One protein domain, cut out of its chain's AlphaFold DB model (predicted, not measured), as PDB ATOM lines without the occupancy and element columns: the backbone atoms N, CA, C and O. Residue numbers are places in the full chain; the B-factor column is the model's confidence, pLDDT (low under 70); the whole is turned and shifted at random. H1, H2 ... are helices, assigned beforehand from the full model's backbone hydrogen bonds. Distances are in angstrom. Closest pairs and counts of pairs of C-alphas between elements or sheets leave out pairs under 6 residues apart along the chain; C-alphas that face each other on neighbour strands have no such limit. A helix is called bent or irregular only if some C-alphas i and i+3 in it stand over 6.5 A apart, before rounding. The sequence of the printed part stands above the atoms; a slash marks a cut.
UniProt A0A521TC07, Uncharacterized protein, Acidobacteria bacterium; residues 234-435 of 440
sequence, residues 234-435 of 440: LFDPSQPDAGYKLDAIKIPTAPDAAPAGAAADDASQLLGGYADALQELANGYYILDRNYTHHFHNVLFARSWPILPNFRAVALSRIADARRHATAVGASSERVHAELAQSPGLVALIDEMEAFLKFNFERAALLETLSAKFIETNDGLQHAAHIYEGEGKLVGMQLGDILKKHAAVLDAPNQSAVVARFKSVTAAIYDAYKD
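This is residues 234 to 435 of the 440 residues of an uncharacterized protein of Acidobacteria bacterium (UniProt A0A521TC07). An elongated bundle of five helices, H1, H2, H4, H5 and H7, running up and down: each runs against the one before it in the bundle. H1, the longest, runs along most of its length, and the short helices H3 and H6 sit at the end where H1 begins. Before H1, residues 234 to 261 hold no named element; they run along the outside of the bundle over H4 and H5 and round its end into H1, and residues 236 to 241 stick out. The printed part has 202 residues with seven named helices, H1 to H7 in order, and no named strand; the class is all helix. It is compact, with a radius of gyration of the C-alphas of 18.7 A, and spans 61 by 36 by 29 A.

H1, residues 262 to 301, begins at C-alpha 262 (-31.210, -46.821, 18.217) and is 57.5 A long. H2 is residues 311 to 330, 28.2 A, and H3 is residues 333 to 339. H4, residues 344 to 374, is 44.3 A long from C-alpha 344 (-29.536, -33.923, 28.848). H5, residues 378 to 405, is 41.8 A long. H6 is residues 407 to 410. H7, residues 413 to 433, is 28.1 A long and ends at C-alpha 433 (-12.289, -21.963, 5.637); it is irregular, with C-alphas 414 and 417 7.6 A apart, and has a kink of 66 degrees near residue 420.

H1 is the hub, touching five helices. H1 and H2 form a helical hairpin, opposite ways at a shallow tilt of 16 degrees; their closest C-alphas, of Gly 284 and Ala 315, are 4.4 A apart. With residues 282 to 299 alone H1 touches H5, closest at the C-alphas of Tyr 292 and Ala 385, 4.5 A. With residues 264 to 282 alone it touches H7, the same way at 9 degrees, closest at Ser 268 and Val 418, C-alphas 4.5 A apart. It touches H4 with residues 270 to 278 alone and H3 with residues 263 to 270 alone. H4 and H5 form a second helical hairpin, at 4 degrees. H4 touches H2, closest at the C-alphas of Arg 323 and Phe 361, 6.5 A. H6 touches H7 and only just touches H4, with 3 pairs of C-alphas within 8 A. H2 and H7 are apart. Every O i to N i+4 pair is within hydrogen-bond range in H1, H2 and H3; the counts are 26 of 27 in H4, 20 of 24 in H5 and 13 of 17 in H7, and H6 is too short for such a pair.

The C-alphas farthest apart, of Ala 302 and Gln 342, are 61.4 A apart. The printed part has no cut. The link from H1 to H2 is short, and the other five are tight. The mean pLDDT of the printed part is 86.7; residues 234 to 242, 300 to 303, 378 to 380 and 382 are under 70.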
ATOM      1  N   LEU A 234     -24.717  -7.133  14.443       40.50
ATOM      2  CA  LEU A 234     -23.803  -7.503  15.537       40.50
ATOM      3  C   LEU A 234     -22.747  -6.442  15.833       40.50
ATOM      4  O   LEU A 234     -22.302  -6.326  16.972       40.50
ATOM      5  N   PHE A 235     -22.325  -5.706  14.809       43.22
ATOM      6  CA  PHE A 235     -21.417  -4.582  14.985       43.22
ATOM      7  C   PHE A 235     -22.162  -3.261  15.081       43.22
ATOM      8  O   PHE A 235     -21.545  -2.299  15.512       43.22
ATOM      9  N   ASP A 236     -23.459  -3.222  14.749       51.75
ATOM     10  CA  ASP A 236     -24.324  -2.071  14.991       51.75
ATOM     11  C   ASP A 236     -24.657  -1.963  16.491       51.75
ATOM     12  O   ASP A 236     -25.479  -2.725  17.001       51.75
ATOM     13  N   PRO A 237     -24.085  -0.990  17.226       49.84
ATOM     14  CA  PRO A 237     -24.351  -0.793  18.641       49.84
ATOM     15  C   PRO A 237     -25.817  -0.442  18.898       49.84
ATOM     16  O   PRO A 237     -26.254  -0.502  20.044       49.84
ATOM     17  N   SER A 238     -26.573  -0.053  17.861       54.09
ATOM     18  CA  SER A 238     -28.010   0.191  17.961       54.09
ATOM     19  C   SER A 238     -28.853  -1.089  17.930       54.09
ATOM     20  O   SER A 238     -30.034  -1.032  18.272       54.09
ATOM     21  N   GLN A 239     -28.264  -2.245  17.588       61.22
ATOM     22  CA  GLN A 239     -28.946  -3.543  17.518       61.22
ATOM     23  C   GLN A 239     -28.206  -4.663  18.274       61.22
ATOM     24  O   GLN A 239     -27.958  -5.736  17.715       61.22
ATOM     25  N   PRO A 240     -27.927  -4.483  19.582       57.12
ATOM     26  CA  PRO A 240     -27.170  -5.442  20.397       57.12
ATOM     27  C   PRO A 240     -27.821  -6.835  20.484       57.12
ATOM     28  O   PRO A 240     -27.181  -7.807  20.890       57.12
ATOM     29  N   ASP A 241     -29.093  -6.951  20.089       63.88
ATOM     30  CA  ASP A 241     -29.864  -8.186  20.156       63.88
ATOM     31  C   ASP A 241     -30.004  -8.964  18.846       63.88
ATOM     32  O   ASP A 241     -30.577 -10.050  18.850       63.88
ATOM     33  N   ALA A 242     -29.443  -8.477  17.740       67.44
ATOM     34  CA  ALA A 242     -29.635  -9.086  16.421       67.44
ATOM     35  C   ALA A 242     -28.759 -10.328  16.136       67.44
ATOM     36  O   ALA A 242     -28.872 -10.945  15.073       67.44
ATOM     37  N   GLY A 243     -27.856 -10.671  17.056       76.31
ATOM     38  CA  GLY A 243     -26.996 -11.851  16.985       76.31
ATOM     39  C   GLY A 243     -27.660 -13.142  17.463       76.31
ATOM     40  O   GLY A 243     -28.660 -13.113  18.180       76.31
ATOM     41  N   TYR A 244     -27.048 -14.284  17.131       86.88
ATOM     42  CA  TYR A 244     -27.414 -15.561  17.738       86.88
ATOM     43  C   TYR A 244     -27.185 -15.501  19.252       86.88
ATOM     44  O   TYR A 244     -26.148 -15.032  19.727       86.88
ATOM     45  N   LYS A 245     -28.171 -15.963  20.018       89.81
ATOM     46  CA  LYS A 245     -28.175 -15.877  21.477       89.81
ATOM     47  C   LYS A 245     -27.595 -17.150  22.087       89.81
ATOM     48  O   LYS A 245     -28.347 -18.002  22.546       89.81
ATOM     49  N   LEU A 246     -26.262 -17.226  22.146       89.62
ATOM     50  CA  LEU A 246     -25.523 -18.379  22.686       89.62
ATOM     51  C   LEU A 246     -25.976 -18.780  24.103       89.62
ATOM     52  O   LEU A 246     -25.963 -19.949  24.457       89.62
ATOM     53  N   ASP A 247     -26.408 -17.832  24.936       90.62
ATOM     54  CA  ASP A 247     -26.830 -18.118  26.313       90.62
ATOM     55  C   ASP A 247     -28.294 -18.564  26.465       90.62
ATOM     56  O   ASP A 247     -28.720 -18.823  27.599       90.62
ATOM     57  N   ALA A 248     -29.069 -18.625  25.376       91.94
ATOM     58  CA  ALA A 248     -30.503 -18.917  25.418       91.94
ATOM     59  C   ALA A 248     -30.799 -20.350  25.886       91.94
ATOM     60  O   ALA A 248     -31.698 -20.555  26.700       91.94
ATOM     61  N   ILE A 249     -30.015 -21.326  25.427       94.69
ATOM     62  CA  ILE A 249     -30.128 -22.726  25.845       94.69
ATOM     63  C   ILE A 249     -29.063 -22.992  26.907       94.69
ATOM     64  O   ILE A 249     -27.884 -22.677  26.734       94.69
ATOM     65  N   LYS A 250     -29.466 -23.539  28.052       93.56
ATOM     66  CA  LYS A 250     -28.542 -23.853  29.149       93.56
ATOM     67  C   LYS A 250     -28.071 -25.293  29.033       93.56
ATOM     68  O   LYS A 250     -28.879 -26.173  28.771       93.56
ATOM     69  N   ILE A 251     -26.784 -25.527  29.293       90.56
ATOM     70  CA  ILE A 251     -26.261 -26.887  29.439       90.56
ATOM     71  C   ILE A 251     -26.676 -27.401  30.820       90.56
ATOM     72  O   ILE A 251     -26.304 -26.788  31.828       90.56
ATOM     73  N   PRO A 252     -27.443 -28.498  30.897       88.69
ATOM     74  CA  PRO A 252     -27.817 -29.088  32.169       88.69
ATOM     75  C   PRO A 252     -26.580 -29.580  32.926       88.69
ATOM     76  O   PRO A 252     -25.647 -30.121  32.344       88.69
ATOM     77  N   THR A 253     -26.573 -29.411  34.248       82.12
ATOM     78  CA  THR A 253     -25.463 -29.855  35.111       82.12
ATOM     79  C   THR A 253     -25.567 -31.324  35.521       82.12
ATOM     80  O   THR A 253     -24.704 -31.824  36.240       82.12
ATOM     81  N   ALA A 254     -26.654 -32.002  35.143       79.69
ATOM     82  CA  ALA A 254     -26.849 -33.414  35.432       79.69
ATOM     83  C   ALA A 254     -25.847 -34.267  34.630       79.69
ATOM     84  O   ALA A 254     -25.530 -33.917  33.495       79.69
ATOM     85  N   PRO A 255     -25.339 -35.373  35.201       75.00
ATOM     86  CA  PRO A 255     -24.411 -36.244  34.493       75.00
ATOM     87  C   PRO A 255     -25.097 -36.920  33.301       75.00
ATOM     88  O   PRO A 255     -26.169 -37.506  33.451       75.00
ATOM     89  N   ASP A 256     -24.444 -36.881  32.142       84.19
ATOM     90  CA  ASP A 256     -24.916 -37.567  30.941       84.19
ATOM     91  C   ASP A 256     -24.630 -39.070  31.017       84.19
ATOM     92  O   ASP A 256     -23.476 -39.495  31.136       84.19
ATOM     93  N   ALA A 257     -25.673 -39.888  30.873       85.38
ATOM     94  CA  ALA A 257     -25.528 -41.308  30.580       85.38
ATOM     95  C   ALA A 257     -25.181 -41.519  29.099       85.38
ATOM     96  O   ALA A 257     -25.519 -40.696  28.243       85.38
ATOM     97  N   ALA A 258     -24.513 -42.634  28.789       84.38
ATOM     98  CA  ALA A 258     -24.285 -43.036  27.404       84.38
ATOM     99  C   ALA A 258     -25.628 -43.447  26.772       84.38
ATOM    100  O   ALA A 258     -26.262 -44.366  27.302       84.38
ATOM    101  N   PRO A 259     -26.069 -42.828  25.665       86.12
ATOM    102  CA  PRO A 259     -27.201 -43.351  24.916       86.12
ATOM    103  C   PRO A 259     -26.818 -44.704  24.302       86.12
ATOM    104  O   PRO A 259     -25.657 -44.945  23.962       86.12
ATOM    105  N   ALA A 260     -27.786 -45.609  24.177       82.06
ATOM    106  CA  ALA A 260     -27.554 -46.969  23.697       82.06
ATOM    107  C   ALA A 260     -28.540 -47.356  22.590       82.06
ATOM    108  O   ALA A 260     -29.684 -46.902  22.568       82.06
ATOM    109  N   GLY A 261     -28.097 -48.247  21.697       85.19
ATOM    110  CA  GLY A 261     -28.918 -48.760  20.600       85.19
ATOM    111  C   GLY A 261     -29.375 -47.655  19.646       85.19
ATOM    112  O   GLY A 261     -28.612 -46.740  19.348       85.19
ATOM    113  N   ALA A 262     -30.634 -47.732  19.208       86.62
ATOM    114  CA  ALA A 262     -31.210 -46.821  18.217       86.62
ATOM    115  C   ALA A 262     -31.099 -45.333  18.605       86.62
ATOM    116  O   ALA A 262     -30.793 -44.513  17.749       86.62
ATOM    117  N   ALA A 263     -31.221 -45.000  19.895       87.75
ATOM    118  CA  ALA A 263     -31.125 -43.621  20.378       87.75
ATOM    119  C   ALA A 263     -29.754 -42.980  20.091       87.75
ATOM    120  O   ALA A 263     -29.662 -41.792  19.782       87.75
ATOM    121  N   ALA A 264     -28.672 -43.764  20.186       90.44
ATOM    122  CA  ALA A 264     -27.321 -43.292  19.891       90.44
ATOM    123  C   ALA A 264     -27.115 -43.076  18.383       90.44
ATOM    124  O   ALA A 264     -26.515 -42.077  17.979       90.44
ATOM    125  N   ASP A 265     -27.640 -43.991  17.562       92.38
ATOM    126  CA  ASP A 265     -27.557 -43.917  16.101       92.38
ATOM    127  C   ASP A 265     -28.371 -42.734  15.562       92.38
ATOM    128  O   ASP A 265     -27.869 -41.947  14.757       92.38
ATOM    129  N   ASP A 266     -29.593 -42.549  16.063       93.25
ATOM    130  CA  ASP A 266     -30.473 -41.452  15.673       93.25
ATOM    131  C   ASP A 266     -29.900 -40.085  16.084       93.25
ATOM    132  O   ASP A 266     -29.914 -39.143  15.288       93.25
ATOM    133  N   ALA A 267     -29.319 -39.973  17.285       94.62
ATOM    134  CA  ALA A 267     -28.628 -38.761  17.728       94.62
ATOM    135  C   ALA A 267     -27.386 -38.450  16.874       94.62
ATOM    136  O   ALA A 267     -27.151 -37.296  16.505       94.62
ATOM    137  N   SER A 268     -26.609 -39.479  16.518       95.50
ATOM    138  CA  SER A 268     -25.441 -39.350  15.637       95.50
ATOM    139  C   SER A 268     -25.844 -38.893  14.233       95.50
ATOM    140  O   SER A 268     -25.214 -38.004  13.648       95.50
ATOM    141  N   GLN A 269     -26.931 -39.453  13.697       95.50
ATOM    142  CA  GLN A 269     -27.479 -39.070  12.401       95.50
ATOM    143  C   GLN A 269     -28.009 -37.633  12.412       95.50
ATOM    144  O   GLN A 269     -27.725 -36.885  11.475       95.50
ATOM    145  N   LEU A 270     -28.725 -37.240  13.471       96.62
ATOM    146  CA  LEU A 270     -29.281 -35.899  13.649       96.62
ATOM    147  C   LEU A 270     -28.176 -34.835  13.700       96.62
ATOM    148  O   LEU A 270     -28.140 -33.936  12.859       96.62
ATOM    149  N   LEU A 271     -27.212 -34.987  14.615       97.50
ATOM    150  CA  LEU A 271     -26.073 -34.071  14.730       97.50
ATOM    151  C   LEU A 271     -25.219 -34.062  13.456       97.50
ATOM    152  O   LEU A 271     -24.806 -33.001  12.991       97.50
ATOM    153  N   GLY A 272     -24.978 -35.232  12.859       97.44
ATOM    154  CA  GLY A 272     -24.256 -35.341  11.596       97.44
ATOM    155  C   GLY A 272     -24.943 -34.579  10.459       97.44
ATOM    156  O   GLY A 272     -24.279 -33.825   9.758       97.44
ATOM    157  N   GLY A 273     -26.263 -34.716  10.313       97.38
ATOM    158  CA  GLY A 273     -27.028 -33.998   9.291       97.38
ATOM    159  C   GLY A 273     -27.097 -32.487   9.535       97.38
ATOM    160  O   GLY A 273     -27.037 -31.704   8.585       97.38
ATOM    161  N   TYR A 274     -27.130 -32.043  10.796       98.06
ATOM    162  CA  TYR A 274     -26.969 -30.624  11.124       98.06
ATOM    163  C   TYR A 274     -25.587 -30.084  10.735       98.06
ATOM    164  O   TYR A 274     -25.496 -28.995  10.164       98.06
ATOM    165  N   ALA A 275     -24.516 -30.843  10.978       97.44
ATOM    166  CA  ALA A 275     -23.177 -30.453  10.544       97.44
ATOM    167  C   ALA A 275     -23.044 -30.419   9.011       97.44
ATOM    168  O   ALA A 275     -22.451 -29.482   8.478       97.44
ATOM    169  N   ASP A 276     -23.636 -31.382   8.297       97.12
ATOM    170  CA  ASP A 276     -23.664 -31.386   6.828       97.12
ATOM    171  C   ASP A 276     -24.407 -30.153   6.283       97.12
ATOM    172  O   ASP A 276     -23.943 -29.493   5.353       97.12
ATOM    173  N   ALA A 277     -25.541 -29.789   6.894       97.50
ATOM    174  CA  ALA A 277     -26.286 -28.592   6.516       97.50
ATOM    175  C   ALA A 277     -25.475 -27.303   6.741       97.50
ATOM    176  O   ALA A 277     -25.492 -26.416   5.886       97.50
ATOM    177  N   LEU A 278     -24.727 -27.201   7.847       96.38
ATOM    178  CA  LEU A 278     -23.804 -26.081   8.072       96.38
ATOM    179  C   LEU A 278     -22.680 -26.040   7.038       96.38
ATOM    180  O   LEU A 278     -22.323 -24.959   6.570       96.38
ATOM    181  N   GLN A 279     -22.131 -27.194   6.663       95.69
ATOM    182  CA  GLN A 279     -21.095 -27.266   5.639       95.69
ATOM    183  C   GLN A 279     -21.612 -26.758   4.287       95.69
ATOM    184  O   GLN A 279     -20.942 -25.960   3.633       95.69
ATOM    185  N   GLU A 280     -22.811 -27.167   3.871       95.81
ATOM    186  CA  GLU A 280     -23.412 -26.692   2.619       95.81
ATOM    187  C   GLU A 280     -23.788 -25.204   2.666       95.81
ATOM    188  O   GLU A 280     -23.603 -24.493   1.673       95.81
ATOM    189  N   LEU A 281     -24.228 -24.696   3.822       95.06
ATOM    190  CA  LEU A 281     -24.417 -23.261   4.038       95.06
ATOM    191  C   LEU A 281     -23.097 -22.492   3.859       95.06
ATOM    192  O   LEU A 281     -23.048 -21.537   3.080       95.06
ATOM    193  N   ALA A 282     -22.024 -22.926   4.529       92.88
ATOM    194  CA  ALA A 282     -20.704 -22.303   4.438       92.88
ATOM    195  C   ALA A 282     -20.143 -22.357   3.006       92.88
ATOM    196  O   ALA A 282     -19.604 -21.367   2.511       92.88
ATOM    197  N   ASN A 283     -20.353 -23.469   2.293       93.69
ATOM    198  CA  ASN A 283     -20.021 -23.598   0.873       93.69
ATOM    199  C   ASN A 283     -20.773 -22.572   0.019       93.69
ATOM    200  O   ASN A 283     -20.174 -21.927  -0.843       93.69
ATOM    201  N   GLY A 284     -22.078 -22.411   0.249       94.00
ATOM    202  CA  GLY A 284     -22.900 -21.421  -0.442       94.00
ATOM    203  C   GLY A 284     -22.405 -19.994  -0.210       94.00
ATOM    204  O   GLY A 284     -22.194 -19.257  -1.175       94.00
ATOM    205  N   TYR A 285     -22.154 -19.622   1.047       91.69
ATOM    206  CA  TYR A 285     -21.603 -18.309   1.394       91.69
ATOM    207  C   TYR A 285     -20.234 -18.076   0.768       91.69
ATOM    208  O   TYR A 285     -20.040 -17.039   0.143       91.69
ATOM    209  N   TYR A 286     -19.332 -19.055   0.816       90.06
ATOM    210  CA  TYR A 286     -18.010 -18.931   0.206       90.06
ATOM    211  C   TYR A 286     -18.069 -18.755  -1.321       90.06
ATOM    212  O   TYR A 286     -17.316 -17.962  -1.888       90.06
ATOM    213  N   ILE A 287     -18.974 -19.459  -2.016       91.25
ATOM    214  CA  ILE A 287     -19.181 -19.247  -3.457       91.25
ATOM    215  C   ILE A 287     -19.669 -17.816  -3.714       91.25
ATOM    216  O   ILE A 287     -19.175 -17.179  -4.645       91.25
ATOM    217  N   LEU A 288     -20.629 -17.318  -2.928       90.56
ATOM    218  CA  LEU A 288     -21.173 -15.970  -3.102       90.56
ATOM    219  C   LEU A 288     -20.113 -14.909  -2.827       90.56
ATOM    220  O   LEU A 288     -19.862 -14.105  -3.718       90.56
ATOM    221  N   ASP A 289     -19.461 -14.962  -1.667       85.69
ATOM    222  CA  ASP A 289     -18.353 -14.082  -1.288       85.69
ATOM    223  C   ASP A 289     -17.314 -14.027  -2.410       85.69
ATOM    224  O   ASP A 289     -17.143 -12.998  -3.063       85.69
ATOM    225  N   ARG A 290     -16.684 -15.160  -2.747       84.62
ATOM    226  CA  ARG A 290     -15.531 -15.129  -3.651       84.62
ATOM    227  C   ARG A 290     -15.872 -14.584  -5.033       84.62
ATOM    228  O   ARG A 290     -15.066 -13.877  -5.640       84.62
ATOM    229  N   ASN A 291     -17.058 -14.908  -5.542       87.88
ATOM    230  CA  ASN A 291     -17.481 -14.469  -6.865       87.88
ATOM    231  C   ASN A 291     -18.005 -13.033  -6.869       87.88
ATOM    232  O   ASN A 291     -17.737 -12.327  -7.839       87.88
ATOM    233  N   TYR A 292     -18.691 -12.575  -5.819       84.81
ATOM    234  CA  TYR A 292     -19.051 -11.164  -5.694       84.81
ATOM    235  C   TYR A 292     -17.816 -10.294  -5.507       84.81
ATOM    236  O   TYR A 292     -17.674  -9.307  -6.221       84.81
ATOM    237  N   THR A 293     -16.874 -10.716  -4.667       78.94
ATOM    238  CA  THR A 293     -15.578 -10.062  -4.490       78.94
ATOM    239  C   THR A 293     -14.832  -9.978  -5.819       78.94
ATOM    240  O   THR A 293     -14.424  -8.891  -6.225       78.94
ATOM    241  N   HIS A 294     -14.728 -11.071  -6.582       77.31
ATOM    242  CA  HIS A 294     -14.124 -11.016  -7.919       77.31
ATOM    243  C   HIS A 294     -14.902 -10.127  -8.899       77.31
ATOM    244  O   HIS A 294     -14.282  -9.421  -9.692       77.31
ATOM    245  N   HIS A 295     -16.235 -10.141  -8.865       82.25
ATOM    246  CA  HIS A 295     -17.065  -9.307  -9.735       82.25
ATOM    247  C   HIS A 295     -16.859  -7.823  -9.440       82.25
ATOM    248  O   HIS A 295     -16.560  -7.054 -10.353       82.25
ATOM    249  N   PHE A 296     -16.919  -7.445  -8.168       77.12
ATOM    250  CA  PHE A 296     -16.630  -6.101  -7.702       77.12
ATOM    251  C   PHE A 296     -15.230  -5.649  -8.132       77.12
ATOM    252  O   PHE A 296     -15.094  -4.623  -8.792       77.12
ATOM    253  N   HIS A 297     -14.195  -6.457  -7.879       72.56
ATOM    254  CA  HIS A 297     -12.820  -6.138  -8.273       72.56
ATOM    255  C   HIS A 297     -12.639  -6.053  -9.797       72.56
ATOM    256  O   HIS A 297     -11.878  -5.216 -10.284       72.56
ATOM    257  N   ASN A 298     -13.344  -6.882 -10.571       74.44
ATOM    258  CA  ASN A 298     -13.337  -6.805 -12.030       74.44
ATOM    259  C   ASN A 298     -13.918  -5.481 -12.534       74.44
ATOM    260  O   ASN A 298     -13.333  -4.884 -13.437       74.44
ATOM    261  N   VAL A 299     -15.009  -5.000 -11.933       73.88
ATOM    262  CA  VAL A 299     -15.617  -3.699 -12.258       73.88
ATOM    263  C   VAL A 299     -14.727  -2.545 -11.787       73.88
ATOM    264  O   VAL A 299     -14.448  -1.618 -12.550       73.88
ATOM    265  N   LEU A 300     -14.229  -2.614 -10.552       68.06
ATOM    266  CA  LEU A 300     -13.408  -1.574  -9.939       68.06
ATOM    267  C   LEU A 300     -12.078  -1.374 -10.679       68.06
ATOM    268  O   LEU A 300     -11.701  -0.243 -10.983       68.06
ATOM    269  N   PHE A 301     -11.383  -2.461 -11.021       62.25
ATOM    270  CA  PHE A 301     -10.040  -2.414 -11.607       62.25
ATOM    271  C   PHE A 301      -9.991  -2.693 -13.119       62.25
ATOM    272  O   PHE A 301      -8.895  -2.766 -13.687       62.25
ATOM    273  N   ALA A 302     -11.145  -2.846 -13.785       62.56
ATOM    274  CA  ALA A 302     -11.252  -3.335 -15.168       62.56
ATOM    275  C   ALA A 302     -10.399  -4.596 -15.388       62.56
ATOM    276  O   ALA A 302      -9.453  -4.623 -16.184       62.56
ATOM    277  N   ARG A 303     -10.707  -5.636 -14.609       66.50
ATOM    278  CA  ARG A 303     -10.038  -6.940 -14.649       66.50
ATOM    279  C   ARG A 303     -10.961  -8.024 -15.185       66.50
ATOM    280  O   ARG A 303     -12.162  -7.839 -15.347       66.50
ATOM    281  N   SER A 304     -10.358  -9.169 -15.480       71.50
ATOM    282  CA  SER A 304     -11.055 -10.373 -15.931       71.50
ATOM    283  C   SER A 304     -10.647 -11.565 -15.073       71.50
ATOM    284  O   SER A 304     -10.244 -12.606 -15.588       71.50
ATOM    285  N   TRP A 305     -10.687 -11.405 -13.747       70.44
ATOM    286  CA  TRP A 305     -10.616 -12.554 -12.856       70.44
ATOM    287  C   TRP A 305     -11.757 -13.517 -13.177       70.44
ATOM    288  O   TRP A 305     -12.875 -13.064 -13.442       70.44
ATOM    289  N   PRO A 306     -11.490 -14.831 -13.181       76.69
ATOM    290  CA  PRO A 306     -12.515 -15.810 -13.478       76.69
ATOM    291  C   PRO A 306     -13.616 -15.744 -12.415       76.69
ATOM    292  O   PRO A 306     -13.353 -15.787 -11.211       76.69
ATOM    293  N   ILE A 307     -14.852 -15.646 -12.898       84.81
ATOM    294  CA  ILE A 307     -16.082 -15.736 -12.113       84.81
ATOM    295  C   ILE A 307     -16.792 -17.004 -12.576       84.81
ATOM    296  O   ILE A 307     -16.879 -17.267 -13.779       84.81
ATOM    297  N   LEU A 308     -17.292 -17.795 -11.632       86.31
ATOM    298  CA  LEU A 308     -18.100 -18.963 -11.949       86.31
ATOM    299  C   LEU A 308     -19.380 -18.516 -12.678       86.31
ATOM    300  O   LEU A 308     -20.130 -17.685 -12.153       86.31
ATOM    301  N   PRO A 309     -19.678 -19.062 -13.868       87.06
ATOM    302  CA  PRO A 309     -20.940 -18.783 -14.535       87.06
ATOM    303  C   PRO A 309     -22.111 -19.144 -13.621       87.06
ATOM    304  O   PRO A 309     -22.123 -20.214 -13.015       87.06
ATOM    305  N   ASN A 310     -23.098 -18.252 -13.516       88.62
ATOM    306  CA  ASN A 310     -24.297 -18.454 -12.696       88.62
ATOM    307  C   ASN A 310     -24.017 -18.762 -11.209       88.62
ATOM    308  O   ASN A 310     -24.855 -19.383 -10.552       88.62
ATOM    309  N   PHE A 311     -22.877 -18.314 -10.661       91.19
ATOM    310  CA  PHE A 311     -22.466 -18.606  -9.280       91.19
ATOM    311  C   PHE A 311     -23.566 -18.337  -8.248       91.19
ATOM    312  O   PHE A 311     -23.742 -19.133  -7.330       91.19
ATOM    313  N   ARG A 312     -24.344 -17.258  -8.424       91.25
ATOM    314  CA  ARG A 312     -25.435 -16.890  -7.515       91.25
ATOM    315  C   ARG A 312     -26.504 -17.977  -7.459       91.25
ATOM    316  O   ARG A 312     -26.886 -18.398  -6.376       91.25
ATOM    317  N   ALA A 313     -26.972 -18.442  -8.616       92.50
ATOM    318  CA  ALA A 313     -27.990 -19.487  -8.684       92.50
ATOM    319  C   ALA A 313     -27.473 -20.804  -8.086       92.50
ATOM    320  O   ALA A 313     -28.178 -21.445  -7.311       92.50
ATOM    321  N   VAL A 314     -26.222 -21.168  -8.386       93.56
ATOM    322  CA  VAL A 314     -25.573 -22.367  -7.833       93.56
ATOM    323  C   VAL A 314     -25.483 -22.293  -6.309       93.56
ATOM    324  O   VAL A 314     -25.859 -23.238  -5.620       93.56
ATOM    325  N   ALA A 315     -25.008 -21.172  -5.772       94.06
ATOM    326  CA  ALA A 315     -24.837 -21.003  -4.338       94.06
ATOM    327  C   ALA A 315     -26.169 -20.944  -3.584       94.06
ATOM    328  O   ALA A 315     -26.312 -21.595  -2.554       94.06
ATOM    329  N   LEU A 316     -27.162 -20.219  -4.104       93.56
ATOM    330  CA  LEU A 316     -28.484 -20.156  -3.479       93.56
ATOM    331  C   LEU A 316     -29.213 -21.495  -3.539       93.56
ATOM    332  O   LEU A 316     -29.875 -21.855  -2.571       93.56
ATOM    333  N   SER A 317     -29.043 -22.268  -4.619       94.38
ATOM    334  CA  SER A 317     -29.535 -23.647  -4.662       94.38
ATOM    335  C   SER A 317     -28.920 -24.469  -3.534       94.38
ATOM    336  O   SER A 317     -29.657 -25.117  -2.805       94.38
ATOM    337  N   ARG A 318     -27.600 -24.388  -3.317       94.75
ATOM    338  CA  ARG A 318     -26.938 -25.095  -2.205       94.75
ATOM    339  C   ARG A 318     -27.471 -24.679  -0.839       94.75
ATOM    340  O   ARG A 318     -27.762 -25.539  -0.021       94.75
ATOM    341  N   ILE A 319     -27.661 -23.381  -0.605       95.69
ATOM    342  CA  ILE A 319     -28.229 -22.872   0.654       95.69
ATOM    343  C   ILE A 319     -29.666 -23.377   0.845       95.69
ATOM    344  O   ILE A 319     -30.045 -23.797   1.939       95.69
ATOM    345  N   ALA A 320     -30.471 -23.379  -0.219       95.12
ATOM    346  CA  ALA A 320     -31.825 -23.914  -0.181       95.12
ATOM    347  C   ALA A 320     -31.833 -25.431   0.069       95.12
ATOM    348  O   ALA A 320     -32.700 -25.926   0.788       95.12
ATOM    349  N   ASP A 321     -30.892 -26.173  -0.513       94.38
ATOM    350  CA  ASP A 321     -30.738 -27.617  -0.326       94.38
ATOM    351  C   ASP A 321     -30.307 -27.931   1.109       94.38
ATOM    352  O   ASP A 321     -30.919 -28.783   1.753       94.38
ATOM    353  N   ALA A 322     -29.351 -27.170   1.647       96.25
ATOM    354  CA  ALA A 322     -28.917 -27.230   3.038       96.25
ATOM    355  C   ALA A 322     -30.084 -26.996   4.003       96.25
ATOM    356  O   ALA A 322     -30.275 -27.764   4.945       96.25
ATOM    357  N   ARG A 323     -30.920 -25.984   3.732       96.81
ATOM    358  CA  ARG A 323     -32.123 -25.706   4.526       96.81
ATOM    359  C   ARG A 323     -33.099 -26.876   4.490       96.81
ATOM    360  O   ARG A 323     -33.581 -27.296   5.538       96.81
ATOM    361  N   ARG A 324     -33.389 -27.415   3.300       95.81
ATOM    362  CA  ARG A 324     -34.285 -28.575   3.160       95.81
ATOM    363  C   ARG A 324     -33.732 -29.795   3.886       95.81
ATOM    364  O   ARG A 324     -34.499 -30.491   4.543       95.81
ATOM    365  N   HIS A 325     -32.423 -30.024   3.806       93.62
ATOM    366  CA  HIS A 325     -31.756 -31.103   4.523       93.62
ATOM    367  C   HIS A 325     -31.869 -30.929   6.041       93.62
ATOM    368  O   HIS A 325     -32.333 -31.844   6.712       93.62
ATOM    369  N   ALA A 326     -31.556 -29.743   6.571       94.81
ATOM    370  CA  ALA A 326     -31.693 -29.443   7.995       94.81
ATOM    371  C   ALA A 326     -33.131 -29.617   8.496       94.81
ATOM    372  O   ALA A 326     -33.339 -30.197   9.555       94.81
ATOM    373  N   THR A 327     -34.132 -29.167   7.731       95.00
ATOM    374  CA  THR A 327     -35.549 -29.377   8.074       95.00
ATOM    375  C   THR A 327     -35.927 -30.858   8.061       95.00
ATOM    376  O   THR A 327     -36.612 -31.315   8.969       95.00
ATOM    377  N   ALA A 328     -35.481 -31.619   7.059       94.25
ATOM    378  CA  ALA A 328     -35.767 -33.050   6.973       94.25
ATOM    379  C   ALA A 328     -35.122 -33.835   8.124       94.25
ATOM    380  O   ALA A 328     -35.755 -34.716   8.697       94.25
ATOM    381  N   VAL A 329     -33.885 -33.488   8.477       92.50
ATOM    382  CA  VAL A 329     -33.150 -34.077   9.599       92.50
ATOM    383  C   VAL A 329     -33.786 -33.676  10.936       92.50
ATOM    384  O   VAL A 329     -34.042 -34.535  11.768       92.50
ATOM    385  N   GLY A 330     -34.162 -32.407  11.108       92.12
ATOM    386  CA  GLY A 330     -34.851 -31.925  12.309       92.12
ATOM    387  C   GLY A 330     -36.255 -32.504  12.516       92.12
ATOM    388  O   GLY A 330     -36.757 -32.483  13.633       92.12
ATOM    389  N   ALA A 331     -36.885 -33.093  11.496       91.81
ATOM    390  CA  ALA A 331     -38.195 -33.732  11.648       91.81
ATOM    391  C   ALA A 331     -38.177 -34.940  12.607       91.81
ATOM    392  O   ALA A 331     -39.225 -35.313  13.131       91.81
ATOM    393  N   SER A 332     -37.011 -35.551  12.854       88.44
ATOM    394  CA  SER A 332     -36.853 -36.594  13.876       88.44
ATOM    395  C   SER A 332     -36.459 -36.053  15.254       88.44
ATOM    396  O   SER A 332     -36.399 -36.844  16.193       88.44
ATOM    397  N   SER A 333     -36.230 -34.742  15.397       90.50
ATOM    398  CA  SER A 333     -35.698 -34.111  16.613       90.50
ATOM    399  C   SER A 333     -36.537 -34.454  17.846       90.50
ATOM    400  O   SER A 333     -36.005 -35.011  18.801       90.50
ATOM    401  N   GLU A 334     -37.858 -34.253  17.822       89.56
ATOM    402  CA  GLU A 334     -38.741 -34.545  18.971       89.56
ATOM    403  C   GLU A 334     -38.664 -36.008  19.445       89.56
ATOM    404  O   GLU A 334     -38.681 -36.290  20.645       89.56
ATOM    405  N   ARG A 335     -38.549 -36.955  18.504       89.44
ATOM    406  CA  ARG A 335     -38.400 -38.379  18.824       89.44
ATOM    407  C   ARG A 335     -37.048 -38.650  19.485       89.44
ATOM    408  O   ARG A 335     -37.005 -39.311  20.517       89.44
ATOM    409  N   VAL A 336     -35.968 -38.107  18.921       90.94
ATOM    410  CA  VAL A 336     -34.610 -38.246  19.471       90.94
ATOM    411  C   VAL A 336     -34.530 -37.658  20.880       90.94
ATOM    412  O   VAL A 336     -33.968 -38.281  21.776       90.94
ATOM    413  N   HIS A 337     -35.174 -36.518  21.122       91.56
ATOM    414  CA  HIS A 337     -35.279 -35.917  22.451       91.56
ATOM    415  C   HIS A 337     -35.898 -36.858  23.489       91.56
ATOM    416  O   HIS A 337     -35.360 -37.007  24.588       91.56
ATOM    417  N   ALA A 338     -37.004 -37.523  23.143       88.06
ATOM    418  CA  ALA A 338     -37.663 -38.470  24.040       88.06
ATOM    419  C   ALA A 338     -36.765 -39.675  24.380       88.06
ATOM    420  O   ALA A 338     -36.787 -40.177  25.504       88.06
ATOM    421  N   GLU A 339     -35.950 -40.116  23.421       88.75
ATOM    422  CA  GLU A 339     -35.035 -41.250  23.568       88.75
ATOM    423  C   GLU A 339     -33.746 -40.889  24.340       88.75
ATOM    424  O   GLU A 339     -33.123 -41.762  24.947       88.75
ATOM    425  N   LEU A 340     -33.378 -39.603  24.394       90.56
ATOM    426  CA  LEU A 340     -32.192 -39.077  25.082       90.56
ATOM    427  C   LEU A 340     -32.475 -38.515  26.487       90.56
ATOM    428  O   LEU A 340     -31.685 -37.732  27.012       90.56
ATOM    429  N   ALA A 341     -33.558 -38.932  27.149       84.19
ATOM    430  CA  ALA A 341     -33.943 -38.417  28.470       84.19
ATOM    431  C   ALA A 341     -32.844 -38.522  29.556       84.19
ATOM    432  O   ALA A 341     -32.871 -37.780  30.537       84.19
ATOM    433  N   GLN A 342     -31.880 -39.436  29.395       87.00
ATOM    434  CA  GLN A 342     -30.738 -39.621  30.304       87.00
ATOM    435  C   GLN A 342     -29.436 -38.955  29.822       87.00
ATOM    436  O   GLN A 342     -28.409 -39.073  30.489       87.00
ATOM    437  N   SER A 343     -29.461 -38.252  28.690       91.94
ATOM    438  CA  SER A 343     -28.321 -37.526  28.116       91.94
ATOM    439  C   SER A 343     -28.684 -36.045  27.893       91.94
ATOM    440  O   SER A 343     -28.683 -35.567  26.755       91.94
ATOM    441  N   PRO A 344     -29.052 -35.301  28.956       92.00
ATOM    442  CA  PRO A 344     -29.536 -33.923  28.848       92.00
ATOM    443  C   PRO A 344     -28.524 -32.940  28.223       92.00
ATOM    444  O   PRO A 344     -28.932 -31.941  27.631       92.00
ATOM    445  N   GLY A 345     -27.218 -33.205  28.299       94.00
ATOM    446  CA  GLY A 345     -26.188 -32.427  27.610       94.00
ATOM    447  C   GLY A 345     -26.172 -32.639  26.092       94.00
ATOM    448  O   GLY A 345     -25.987 -31.672  25.348       94.00
ATOM    449  N   LEU A 346     -26.427 -33.865  25.614       93.88
ATOM    450  CA  LEU A 346     -26.614 -34.142  24.181       93.88
ATOM    451  C   LEU A 346     -27.874 -33.470  23.640       93.88
ATOM    452  O   LEU A 346     -27.823 -32.879  22.567       93.88
ATOM    453  N   VAL A 347     -28.971 -33.528  24.399       94.81
ATOM    454  CA  VAL A 347     -30.208 -32.798  24.084       94.81
ATOM    455  C   VAL A 347     -29.917 -31.308  23.929       94.81
ATOM    456  O   VAL A 347     -30.209 -30.735  22.886       94.81
ATOM    457  N   ALA A 348     -29.226 -30.700  24.897       95.81
ATOM    458  CA  ALA A 348     -28.881 -29.284  24.817       95.81
ATOM    459  C   ALA A 348     -27.999 -28.945  23.600       95.81
ATOM    460  O   ALA A 348     -28.135 -27.862  23.042       95.81
ATOM    461  N   LEU A 349     -27.092 -29.839  23.185       96.56
ATOM    462  CA  LEU A 349     -26.306 -29.650  21.960       96.56
ATOM    463  C   LEU A 349     -27.187 -29.730  20.703       96.56
ATOM    464  O   LEU A 349     -27.016 -28.916  19.800       96.56
ATOM    465  N   ILE A 350     -28.112 -30.691  20.634       96.81
ATOM    466  CA  ILE A 350     -29.059 -30.829  19.517       96.81
ATOM    467  C   ILE A 350     -29.922 -29.567  19.404       96.81
ATOM    468  O   ILE A 350     -29.975 -28.980  18.324       96.81
ATOM    469  N   ASP A 351     -30.504 -29.113  20.517       96.88
ATOM    470  CA  ASP A 351     -31.294 -27.881  20.594       96.88
ATOM    471  C   ASP A 351     -30.486 -26.658  20.133       96.88
ATOM    472  O   ASP A 351     -30.981 -25.823  19.369       96.88
ATOM    473  N   GLU A 352     -29.223 -26.544  20.568       97.56
ATOM    474  CA  GLU A 352     -28.343 -25.436  20.180       97.56
ATOM    475  C   GLU A 352     -28.111 -25.435  18.668       97.56
ATOM    476  O   GLU A 352     -28.275 -24.402  18.014       97.56
ATOM    477  N   MET A 353     -27.781 -26.595  18.095       97.50
ATOM    478  CA  MET A 353     -27.540 -26.736  16.660       97.50
ATOM    479  C   MET A 353     -28.799 -26.472  15.833       97.50
ATOM    480  O   MET A 353     -28.716 -25.802  14.803       97.50
ATOM    481  N   GLU A 354     -29.960 -26.945  16.287       96.50
ATOM    482  CA  GLU A 354     -31.247 -26.684  15.646       96.50
ATOM    483  C   GLU A 354     -31.563 -25.179  15.646       96.50
ATOM    484  O   GLU A 354     -31.852 -24.592  14.596       96.50
ATOM    485  N   ALA A 355     -31.427 -24.519  16.802       96.06
ATOM    486  CA  ALA A 355     -31.637 -23.081  16.937       96.06
ATOM    487  C   ALA A 355     -30.634 -22.267  16.105       96.06
ATOM    488  O   ALA A 355     -31.009 -21.276  15.470       96.06
ATOM    489  N   PHE A 356     -29.366 -22.680  16.078       96.25
ATOM    490  CA  PHE A 356     -28.308 -22.016  15.323       96.25
ATOM    491  C   PHE A 356     -28.527 -22.132  13.812       96.25
ATOM    492  O   PHE A 356     -28.429 -21.136  13.091       96.25
ATOM    493  N   LEU A 357     -28.891 -23.318  13.317       96.25
ATOM    494  CA  LEU A 357     -29.250 -23.520  11.913       96.25
ATOM    495  C   LEU A 357     -30.480 -22.705  11.524       96.25
ATOM    496  O   LEU A 357     -30.471 -22.043  10.485       96.25
ATOM    497  N   LYS A 358     -31.521 -22.706  12.362       94.25
ATOM    498  CA  LYS A 358     -32.724 -21.901  12.135       94.25
ATOM    499  C   LYS A 358     -32.381 -20.417  11.999       94.25
ATOM    500  O   LYS A 358     -32.760 -19.806  11.002       94.25
ATOM    501  N   PHE A 359     -31.609 -19.875  12.941       92.75
ATOM    502  CA  PHE A 359     -31.131 -18.492  12.899       92.75
ATOM    503  C   PHE A 359     -30.398 -18.181  11.587       92.75
ATOM    504  O   PHE A 359     -30.718 -17.206  10.906       92.75
ATOM    505  N   ASN A 360     -29.455 -19.036  11.188       93.12
ATOM    506  CA  ASN A 360     -28.685 -18.829   9.965       93.12
ATOM    507  C   ASN A 360     -29.538 -18.930   8.693       93.12
ATOM    508  O   ASN A 360     -29.346 -18.141   7.773       93.12
ATOM    509  N   PHE A 361     -30.506 -19.847   8.613       94.06
ATOM    510  CA  PHE A 361     -31.368 -19.961   7.430       94.06
ATOM    511  C   PHE A 361     -32.416 -18.848   7.327       94.06
ATOM    512  O   PHE A 361     -32.758 -18.439   6.214       94.06
ATOM    513  N   GLU A 362     -32.908 -18.327   8.452       89.62
ATOM    514  CA  GLU A 362     -33.739 -17.118   8.473       89.62
ATOM    515  C   GLU A 362     -32.942 -15.908   7.968       89.62
ATOM    516  O   GLU A 362     -33.417 -15.167   7.101       89.62
ATOM    517  N   ARG A 363     -31.686 -15.765   8.413       86.12
ATOM    518  CA  ARG A 363     -30.764 -14.755   7.875       86.12
ATOM    519  C   ARG A 363     -30.473 -14.969   6.399       86.12
ATOM    520  O   ARG A 363     -30.562 -14.019   5.634       86.12
ATOM    521  N   ALA A 364     -30.185 -16.193   5.965       89.06
ATOM    522  CA  ALA A 364     -29.881 -16.493   4.569       89.06
ATOM    523  C   ALA A 364     -30.987 -16.019   3.609       89.06
ATOM    524  O   ALA A 364     -30.679 -15.447   2.565       89.06
ATOM    525  N   ALA A 365     -32.261 -16.177   3.988       86.88
ATOM    526  CA  ALA A 365     -33.395 -15.682   3.205       86.88
ATOM    527  C   ALA A 365     -33.446 -14.140   3.126       86.88
ATOM    528  O   ALA A 365     -33.731 -13.566   2.070       86.88
ATOM    529  N   LEU A 366     -33.132 -13.453   4.230       84.19
ATOM    530  CA  LEU A 366     -33.003 -11.995   4.242       84.19
ATOM    531  C   LEU A 366     -31.848 -11.539   3.338       84.19
ATOM    532  O   LEU A 366     -32.025 -10.642   2.513       84.19
ATOM    533  N   LEU A 367     -30.686 -12.181   3.460       83.12
ATOM    534  CA  LEU A 367     -29.489 -11.875   2.677       83.12
ATOM    535  C   LEU A 367     -29.717 -12.088   1.184       83.12
ATOM    536  O   LEU A 367     -29.263 -11.280   0.385       83.12
ATOM    537  N   GLU A 368     -30.447 -13.133   0.793       85.75
ATOM    538  CA  GLU A 368     -30.839 -13.356  -0.600       85.75
ATOM    539  C   GLU A 368     -31.655 -12.181  -1.159       85.75
ATOM    540  O   GLU A 368     -31.399 -11.722  -2.276       85.75
ATOM    541  N   THR A 369     -32.611 -11.679  -0.373       81.56
ATOM    542  CA  THR A 369     -33.456 -10.537  -0.752       81.56
ATOM    543  C   THR A 369     -32.631  -9.255  -0.873       81.56
ATOM    544  O   THR A 369     -32.830  -8.471  -1.801       81.56
ATOM    545  N   LEU A 370     -31.695  -9.037   0.053       77.19
ATOM    546  CA  LEU A 370     -30.793  -7.887   0.033       77.19
ATOM    547  C   LEU A 370     -29.824  -7.957  -1.154       77.19
ATOM    548  O   LEU A 370     -29.738  -7.011  -1.934       77.19
ATOM    549  N   SER A 371     -29.156  -9.097  -1.350       76.94
ATOM    550  CA  SER A 371     -28.187  -9.282  -2.432       76.94
ATOM    551  C   SER A 371     -28.829  -9.206  -3.816       76.94
ATOM    552  O   SER A 371     -28.199  -8.701  -4.740       76.94
ATOM    553  N   ALA A 372     -30.093  -9.623  -3.967       81.31
ATOM    554  CA  ALA A 372     -30.852  -9.445  -5.206       81.31
ATOM    555  C   ALA A 372     -31.012  -7.967  -5.600       81.31
ATOM    556  O   ALA A 372     -30.908  -7.649  -6.778       81.31
ATOM    557  N   LYS A 373     -31.212  -7.068  -4.629       75.06
ATOM    558  CA  LYS A 373     -31.301  -5.619  -4.879       75.06
ATOM    559  C   LYS A 373     -29.932  -5.011  -5.152       75.06
ATOM    560  O   LYS A 373     -29.778  -4.143  -6.002       75.06
ATOM    561  N   PHE A 374     -28.919  -5.480  -4.435       72.62
ATOM    562  CA  PHE A 374     -27.565  -4.959  -4.558       72.62
ATOM    563  C   PHE A 374     -26.959  -5.178  -5.946       72.62
ATOM    564  O   PHE A 374     -26.311  -4.282  -6.474       72.62
ATOM    565  N   ILE A 375     -27.238  -6.306  -6.598       74.25
ATOM    566  CA  ILE A 375     -26.720  -6.563  -7.950       74.25
ATOM    567  C   ILE A 375     -27.349  -5.699  -9.051       74.25
ATOM    568  O   ILE A 375     -26.872  -5.733 -10.183       74.25
ATOM    569  N   GLU A 376     -28.405  -4.935  -8.756       77.31
ATOM    570  CA  GLU A 376     -29.046  -4.042  -9.732       77.31
ATOM    571  C   GLU A 376     -28.202  -2.793 -10.022       77.31
ATOM    572  O   GLU A 376     -28.433  -2.100 -11.014       77.31
ATOM    573  N   THR A 377     -27.211  -2.495  -9.175       72.38
ATOM    574  CA  THR A 377     -26.349  -1.318  -9.313       72.38
ATOM    575  C   THR A 377     -24.882  -1.679  -9.114       72.38
ATOM    576  O   THR A 377     -24.544  -2.607  -8.384       72.38
ATOM    577  N   ASN A 378     -23.992  -0.905  -9.739       67.75
ATOM    578  CA  ASN A 378     -22.552  -1.038  -9.524       67.75
ATOM    579  C   ASN A 378     -22.192  -0.832  -8.044       67.75
ATOM    580  O   ASN A 378     -21.466  -1.642  -7.486       67.75
ATOM    581  N   ASP A 379     -22.759   0.184  -7.393       63.62
ATOM    582  CA  ASP A 379     -22.492   0.473  -5.978       63.62
ATOM    583  C   ASP A 379     -23.001  -0.649  -5.054       63.62
ATOM    584  O   ASP A 379     -22.363  -0.989  -4.063       63.62
ATOM    585  N   GLY A 380     -24.102  -1.317  -5.406       68.06
ATOM    586  CA  GLY A 380     -24.582  -2.462  -4.639       68.06
ATOM    587  C   GLY A 380     -23.703  -3.717  -4.773       68.06
ATOM    588  O   GLY A 380     -23.625  -4.488  -3.818       68.06
ATOM    589  N   LEU A 381     -22.966  -3.919  -5.876       70.81
ATOM    590  CA  LEU A 381     -22.048  -5.070  -6.015       70.81
ATOM    591  C   LEU A 381     -21.016  -5.144  -4.891       70.81
ATOM    592  O   LEU A 381     -20.622  -6.234  -4.482       70.81
ATOM    593  N   GLN A 382     -20.611  -3.989  -4.385       69.88
ATOM    594  CA  GLN A 382     -19.715  -3.884  -3.254       69.88
ATOM    595  C   GLN A 382     -20.337  -4.398  -1.955       69.88
ATOM    596  O   GLN A 382     -19.764  -5.251  -1.281       69.88
ATOM    597  N   HIS A 383     -21.555  -3.952  -1.641       70.44
ATOM    598  CA  HIS A 383     -22.297  -4.463  -0.491       70.44
ATOM    599  C   HIS A 383     -22.530  -5.974  -0.597       70.44
ATOM    600  O   HIS A 383     -22.472  -6.676   0.407       70.44
ATOM    601  N   ALA A 384     -22.750  -6.495  -1.807       73.31
ATOM    602  CA  ALA A 384     -22.880  -7.931  -2.033       73.31
ATOM    603  C   ALA A 384     -21.566  -8.707  -1.802       73.31
ATOM    604  O   ALA A 384     -21.630  -9.837  -1.318       73.31
ATOM    605  N   ALA A 385     -20.403  -8.118  -2.116       72.56
ATOM    606  CA  ALA A 385     -19.089  -8.724  -1.876       72.56
ATOM    607  C   ALA A 385     -18.818  -8.911  -0.378       72.56
ATOM    608  O   ALA A 385     -18.539 -10.019   0.068       72.56
ATOM    609  N   HIS A 386     -19.023  -7.860   0.412       73.25
ATOM    610  CA  HIS A 386     -18.717  -7.873   1.845       73.25
ATOM    611  C   HIS A 386     -19.793  -8.538   2.703       73.25
ATOM    612  O   HIS A 386     -19.531  -8.941   3.838       73.25
ATOM    613  N   ILE A 387     -21.012  -8.695   2.174       77.31
ATOM    614  CA  ILE A 387     -22.093  -9.346   2.909       77.31
ATOM    615  C   ILE A 387     -21.757 -10.794   3.255       77.31
ATOM    616  O   ILE A 387     -21.871 -11.195   4.411       77.31
ATOM    617  N   TYR A 388     -21.366 -11.587   2.258       80.31
ATOM    618  CA  TYR A 388     -21.229 -13.031   2.439       80.31
ATOM    619  C   TYR A 388     -19.911 -13.413   3.109       80.31
ATOM    620  O   TYR A 388     -19.875 -14.426   3.807       80.31
ATOM    621  N   GLU A 389     -18.877 -12.581   2.975       76.94
ATOM    622  CA  GLU A 389     -17.655 -12.681   3.776       76.94
ATOM    623  C   GLU A 389     -17.985 -12.589   5.275       76.94
ATOM    624  O   GLU A 389     -17.625 -13.470   6.063       76.94
ATOM    625  N   GLY A 390     -18.767 -11.578   5.661       76.31
ATOM    626  CA  GLY A 390     -19.203 -11.372   7.039       76.31
ATOM    627  C   GLY A 390     -20.034 -12.482   7.625       76.31
ATOM    628  O   GLY A 390     -19.845 -12.873   8.774       76.31
ATOM    629  N   GLU A 391     -20.981 -12.979   6.842       82.62
ATOM    630  CA  GLU A 391     -21.879 -14.042   7.284       82.62
ATOM    631  C   GLU A 391     -21.129 -15.377   7.369       82.62
ATOM    632  O   GLU A 391     -21.336 -16.131   8.318       82.62
ATOM    633  N   GLY A 392     -20.178 -15.635   6.462       85.00
ATOM    634  CA  GLY A 392     -19.255 -16.767   6.564       85.00
ATOM    635  C   GLY A 392     -18.410 -16.711   7.838       85.00
ATOM    636  O   GLY A 392     -18.346 -17.691   8.581       85.00
ATOM    637  N   LYS A 393     -17.825 -15.545   8.137       82.62
ATOM    638  CA  LYS A 393     -17.076 -15.299   9.377       82.62
ATOM    639  C   LYS A 393     -17.946 -15.508  10.616       82.62
ATOM    640  O   LYS A 393     -17.514 -16.144  11.574       82.62
ATOM    641  N   LEU A 394     -19.177 -14.999  10.598       80.62
ATOM    642  CA  LEU A 394     -20.112 -15.132  11.710       80.62
ATOM    643  C   LEU A 394     -20.437 -16.594  12.017       80.62
ATOM    644  O   LEU A 394     -20.384 -16.998  13.179       80.62
ATOM    645  N   VAL A 395     -20.738 -17.373  10.976       88.56
ATOM    646  CA  VAL A 395     -21.020 -18.806  11.100       88.56
ATOM    647  C   VAL A 395     -19.832 -19.520  11.744       88.56
ATOM    648  O   VAL A 395     -20.034 -20.278  12.691       88.56
ATOM    649  N   GLY A 396     -18.606 -19.247  11.281       88.94
ATOM    650  CA  GLY A 396     -17.378 -19.827  11.837       88.94
ATOM    651  C   GLY A 396     -17.169 -19.483  13.312       88.94
ATOM    652  O   GLY A 396     -17.058 -20.382  14.148       88.94
ATOM    653  N   MET A 397     -17.211 -18.189  13.656       86.81
ATOM    654  CA  MET A 397     -17.024 -17.719  15.035       86.81
ATOM    655  C   MET A 397     -18.073 -18.302  15.994       86.81
ATOM    656  O   MET A 397     -17.717 -18.832  17.047       86.81
ATOM    657  N   GLN A 398     -19.359 -18.243  15.629       89.81
ATOM    658  CA  GLN A 398     -20.446 -18.727  16.485       89.81
ATOM    659  C   GLN A 398     -20.440 -20.248  16.619       89.81
ATOM    660  O   GLN A 398     -20.664 -20.752  17.717       89.81
ATOM    661  N   LEU A 399     -20.113 -20.983  15.550       94.38
ATOM    662  CA  LEU A 399     -19.897 -22.425  15.646       94.38
ATOM    663  C   LEU A 399     -18.746 -22.728  16.614       94.38
ATOM    664  O   LEU A 399     -18.891 -23.586  17.481       94.38
ATOM    665  N   GLY A 400     -17.636 -21.995  16.525       93.56
ATOM    666  CA  GLY A 400     -16.522 -22.116  17.463       93.56
ATOM    667  C   GLY A 400     -16.938 -21.899  18.921       93.56
ATOM    668  O   GLY A 400     -16.513 -22.648  19.801       93.56
ATOM    669  N   ASP A 401     -17.795 -20.915  19.193       94.00
ATOM    670  CA  ASP A 401     -18.286 -20.640  20.546       94.00
ATOM    671  C   ASP A 401     -19.305 -21.679  21.041       94.00
ATOM    672  O   ASP A 401     -19.236 -22.076  22.205       94.00
ATOM    673  N   ILE A 402     -20.167 -22.206  20.165       96.50
ATOM    674  CA  ILE A 402     -21.041 -23.354  20.465       96.50
ATOM    675  C   ILE A 402     -20.197 -24.583  20.832       96.50
ATOM    676  O   ILE A 402     -20.441 -25.221  21.858       96.50
ATOM    677  N   LEU A 403     -19.160 -24.895  20.047       96.38
ATOM    678  CA  LEU A 403     -18.272 -26.029  20.320       96.38
ATOM    679  C   LEU A 403     -17.543 -25.870  21.662       96.38
ATOM    680  O   LEU A 403     -17.459 -26.829  22.428       96.38
ATOM    681  N   LYS A 404     -17.061 -24.663  21.993       96.44
ATOM    682  CA  LYS A 404     -16.457 -24.381  23.310       96.44
ATOM    683  C   LYS A 404     -17.468 -24.539  24.443       96.44
ATOM    684  O   LYS A 404     -17.149 -25.152  25.458       96.44
ATOM    685  N   LYS A 405     -18.677 -23.997  24.272       96.44
ATOM    686  CA  LYS A 405     -19.764 -24.085  25.253       96.44
ATOM    687  C   LYS A 405     -20.090 -25.549  25.563       96.44
ATOM    688  O   LYS A 405     -20.132 -25.923  26.730       96.44
ATOM    689  N   HIS A 406     -20.235 -26.388  24.538       96.06
ATOM    690  CA  HIS A 406     -20.590 -27.805  24.672       96.06
ATOM    691  C   HIS A 406     -19.383 -28.756  24.788       96.06
ATOM    692  O   HIS A 406     -19.553 -29.971  24.676       96.06
ATOM    693  N   ALA A 407     -18.171 -28.251  25.060       94.94
ATOM    694  CA  ALA A 407     -16.949 -29.063  25.119       94.94
ATOM    695  C   ALA A 407     -17.062 -30.253  26.089       94.94
ATOM    696  O   ALA A 407     -16.631 -31.357  25.769       94.94
ATOM    697  N   ALA A 408     -17.728 -30.063  27.234       92.12
ATOM    698  CA  ALA A 408     -17.952 -31.130  28.210       92.12
ATOM    699  C   ALA A 408     -18.730 -32.329  27.638       92.12
ATOM    700  O   ALA A 408     -18.465 -33.454  28.042       92.12
ATOM    701  N   VAL A 409     -19.646 -32.101  26.690       93.38
ATOM    702  CA  VAL A 409     -20.411 -33.151  25.995       93.38
ATOM    703  C   VAL A 409     -19.590 -33.725  24.840       93.38
ATOM    704  O   VAL A 409     -19.518 -34.938  24.659       93.38
ATOM    705  N   LEU A 410     -18.928 -32.857  24.072       94.62
ATOM    706  CA  LEU A 410     -18.154 -33.235  22.885       94.62
ATOM    707  C   LEU A 410     -16.904 -34.063  23.211       94.62
ATOM    708  O   LEU A 410     -16.464 -34.869  22.387       94.62
ATOM    709  N   ASP A 411     -16.313 -33.855  24.385       94.06
ATOM    710  CA  ASP A 411     -15.101 -34.543  24.832       94.06
ATOM    711  C   ASP A 411     -15.394 -35.680  25.822       94.06
ATOM    712  O   ASP A 411     -14.481 -36.403  26.227       94.06
ATOM    713  N   ALA A 412     -16.666 -35.888  26.177       91.88
ATOM    714  CA  ALA A 412     -17.083 -36.965  27.060       91.88
ATOM    715  C   ALA A 412     -16.830 -38.343  26.407       91.88
ATOM    716  O   ALA A 412     -17.389 -38.638  25.343       91.88
ATOM    717  N   PRO A 413     -16.043 -39.243  27.034       92.00
ATOM    718  CA  PRO A 413     -15.730 -40.551  26.453       92.00
ATOM    719  C   PRO A 413     -16.973 -41.389  26.137       92.00
ATOM    720  O   PRO A 413     -17.017 -42.086  25.123       92.00
ATOM    721  N   ASN A 414     -18.003 -41.282  26.977       90.31
ATOM    722  CA  ASN A 414     -19.268 -41.997  26.837       90.31
ATOM    723  C   ASN A 414     -20.194 -41.437  25.743       90.31
ATOM    724  O   ASN A 414     -21.169 -42.102  25.412       90.31
ATOM    725  N   GLN A 415     -19.878 -40.273  25.163       92.31
ATOM    726  CA  GLN A 415     -20.599 -39.686  24.024       92.31
ATOM    727  C   GLN A 415     -19.820 -39.766  22.709       92.31
ATOM    728  O   GLN A 415     -20.357 -39.455  21.646       92.31
ATOM    729  N   SER A 416     -18.560 -40.206  22.764       91.44
ATOM    730  CA  SER A 416     -17.615 -40.166  21.643       91.44
ATOM    731  C   SER A 416     -18.162 -40.763  20.343       91.44
ATOM    732  O   SER A 416     -18.012 -40.143  19.295       91.44
ATOM    733  N   ALA A 417     -18.841 -41.911  20.400       91.62
ATOM    734  CA  ALA A 417     -19.419 -42.559  19.221       91.62
ATOM    735  C   ALA A 417     -20.550 -41.737  18.575       91.62
ATOM    736  O   ALA A 417     -20.641 -41.674  17.349       91.62
ATOM    737  N   VAL A 418     -21.369 -41.061  19.386       95.75
ATOM    738  CA  VAL A 418     -22.484 -40.228  18.913       95.75
ATOM    739  C   VAL A 418     -21.958 -38.966  18.239       95.75
ATOM    740  O   VAL A 418     -22.360 -38.635  17.127       95.75
ATOM    741  N   VAL A 419     -21.008 -38.277  18.877       96.56
ATOM    742  CA  VAL A 419     -20.514 -36.973  18.404       96.56
ATOM    743  C   VAL A 419     -19.360 -37.073  17.403       96.56
ATOM    744  O   VAL A 419     -18.979 -36.058  16.822       96.56
ATOM    745  N   ALA A 420     -18.784 -38.260  17.172       96.25
ATOM    746  CA  ALA A 420     -17.597 -38.439  16.326       96.25
ATOM    747  C   ALA A 420     -17.767 -37.836  14.927       96.25
ATOM    748  O   ALA A 420     -16.904 -37.089  14.456       96.25
ATOM    749  N   ARG A 421     -18.894 -38.132  14.268       96.69
ATOM    750  CA  ARG A 421     -19.186 -37.610  12.930       96.69
ATOM    751  C   ARG A 421     -19.355 -36.095  12.952       96.69
ATOM    752  O   ARG A 421     -18.738 -35.417  12.139       96.69
ATOM    753  N   PHE A 422     -20.135 -35.581  13.901       97.94
ATOM    754  CA  PHE A 422     -20.336 -34.147  14.094       97.94
ATOM    755  C   PHE A 422     -18.996 -33.413  14.250       97.94
ATOM    756  O   PHE A 422     -18.694 -32.526  13.455       97.94
ATOM    757  N   LYS A 423     -18.138 -33.864  15.179       97.12
ATOM    758  CA  LYS A 423     -16.796 -33.296  15.401       97.12
ATOM    759  C   LYS A 423     -15.955 -33.311  14.127       97.12
ATOM    760  O   LYS A 423     -15.352 -32.296  13.786       97.12
ATOM    761  N   SER A 424     -15.949 -34.435  13.410       97.44
ATOM    762  CA  SER A 424     -15.212 -34.592  12.152       97.44
ATOM    763  C   SER A 424     -15.659 -33.584  11.089       97.44
ATOM    764  O   SER A 424     -14.828 -32.877  10.521       97.44
ATOM    765  N   VAL A 425     -16.970 -33.448  10.863       97.44
ATOM    766  CA  VAL A 425     -17.507 -32.503   9.873       97.44
ATOM    767  C   VAL A 425     -17.236 -31.058  10.294       97.44
ATOM    768  O   VAL A 425     -16.769 -30.271   9.475       97.44
ATOM    769  N   THR A 426     -17.430 -30.700  11.569       96.31
ATOM    770  CA  THR A 426     -17.132 -29.339  12.050       96.31
ATOM    771  C   THR A 426     -15.646 -28.984  11.953       96.31
ATOM    772  O   THR A 426     -15.308 -27.855  11.605       96.31
ATOM    773  N   ALA A 427     -14.746 -29.949  12.173       95.25
ATOM    774  CA  ALA A 427     -13.315 -29.756  11.964       95.25
ATOM    775  C   ALA A 427     -12.988 -29.574  10.474       95.25
ATOM    776  O   ALA A 427     -12.225 -28.681  10.118       95.25
ATOM    777  N   ALA A 428     -13.623 -30.353   9.593       95.56
ATOM    778  CA  ALA A 428     -13.466 -30.205   8.149       95.56
ATOM    779  C   ALA A 428     -13.973 -28.844   7.640       95.56
ATOM    780  O   ALA A 428     -13.363 -28.270   6.741       95.56
ATOM    781  N   ILE A 429     -15.054 -28.309   8.220       94.50
ATOM    782  CA  ILE A 429     -15.516 -26.938   7.959       94.50
ATOM    783  C   ILE A 429     -14.410 -25.943   8.338       94.50
ATOM    784  O   ILE A 429     -14.004 -25.138   7.502       94.50
ATOM    785  N   TYR A 430     -13.871 -26.025   9.558       92.12
ATOM    786  CA  TYR A 430     -12.783 -25.147   9.996       92.12
ATOM    787  C   TYR A 430     -11.561 -25.228   9.073       92.12
ATOM    788  O   TYR A 430     -11.096 -24.208   8.569       92.12
ATOM    789  N   ASP A 431     -11.078 -26.431   8.769       91.62
ATOM    790  CA  ASP A 431      -9.922 -26.619   7.892       91.62
ATOM    791  C   ASP A 431     -10.164 -26.120   6.462       91.62
ATOM    792  O   ASP A 431      -9.229 -25.662   5.803       91.62
ATOM    793  N   ALA A 432     -11.408 -26.170   5.979       88.31
ATOM    794  CA  ALA A 432     -11.761 -25.663   4.661       88.31
ATOM    795  C   ALA A 432     -11.743 -24.129   4.579       88.31
ATOM    796  O   ALA A 432     -11.445 -23.611   3.498       88.31
ATOM    797  N   TYR A 433     -12.052 -23.414   5.672       86.38
ATOM    798  CA  TYR A 433     -12.289 -21.963   5.637       86.38
ATOM    799  C   TYR A 433     -11.363 -21.098   6.496       86.38
ATOM    800  O   TYR A 433     -11.278 -19.910   6.211       86.38
ATOM    801  N   LYS A 434     -10.611 -21.644   7.460       81.50
ATOM    802  CA  LYS A 434      -9.716 -20.863   8.345       81.50
ATOM    803  C   LYS A 434      -8.690 -19.991   7.605       81.50
ATOM    804  O   LYS A 434      -8.327 -18.919   8.071       81.50
ATOM    805  N   ASP A 435      -8.253 -20.452   6.431       77.56
ATOM    806  CA  ASP A 435      -7.310 -19.753   5.548       77.56
ATOM    807  C   ASP A 435      -8.008 -19.191   4.291       77.56
ATOM    808  O   ASP A 435      -7.350 -18.856   3.303       77.56
TER     809      ASP A 435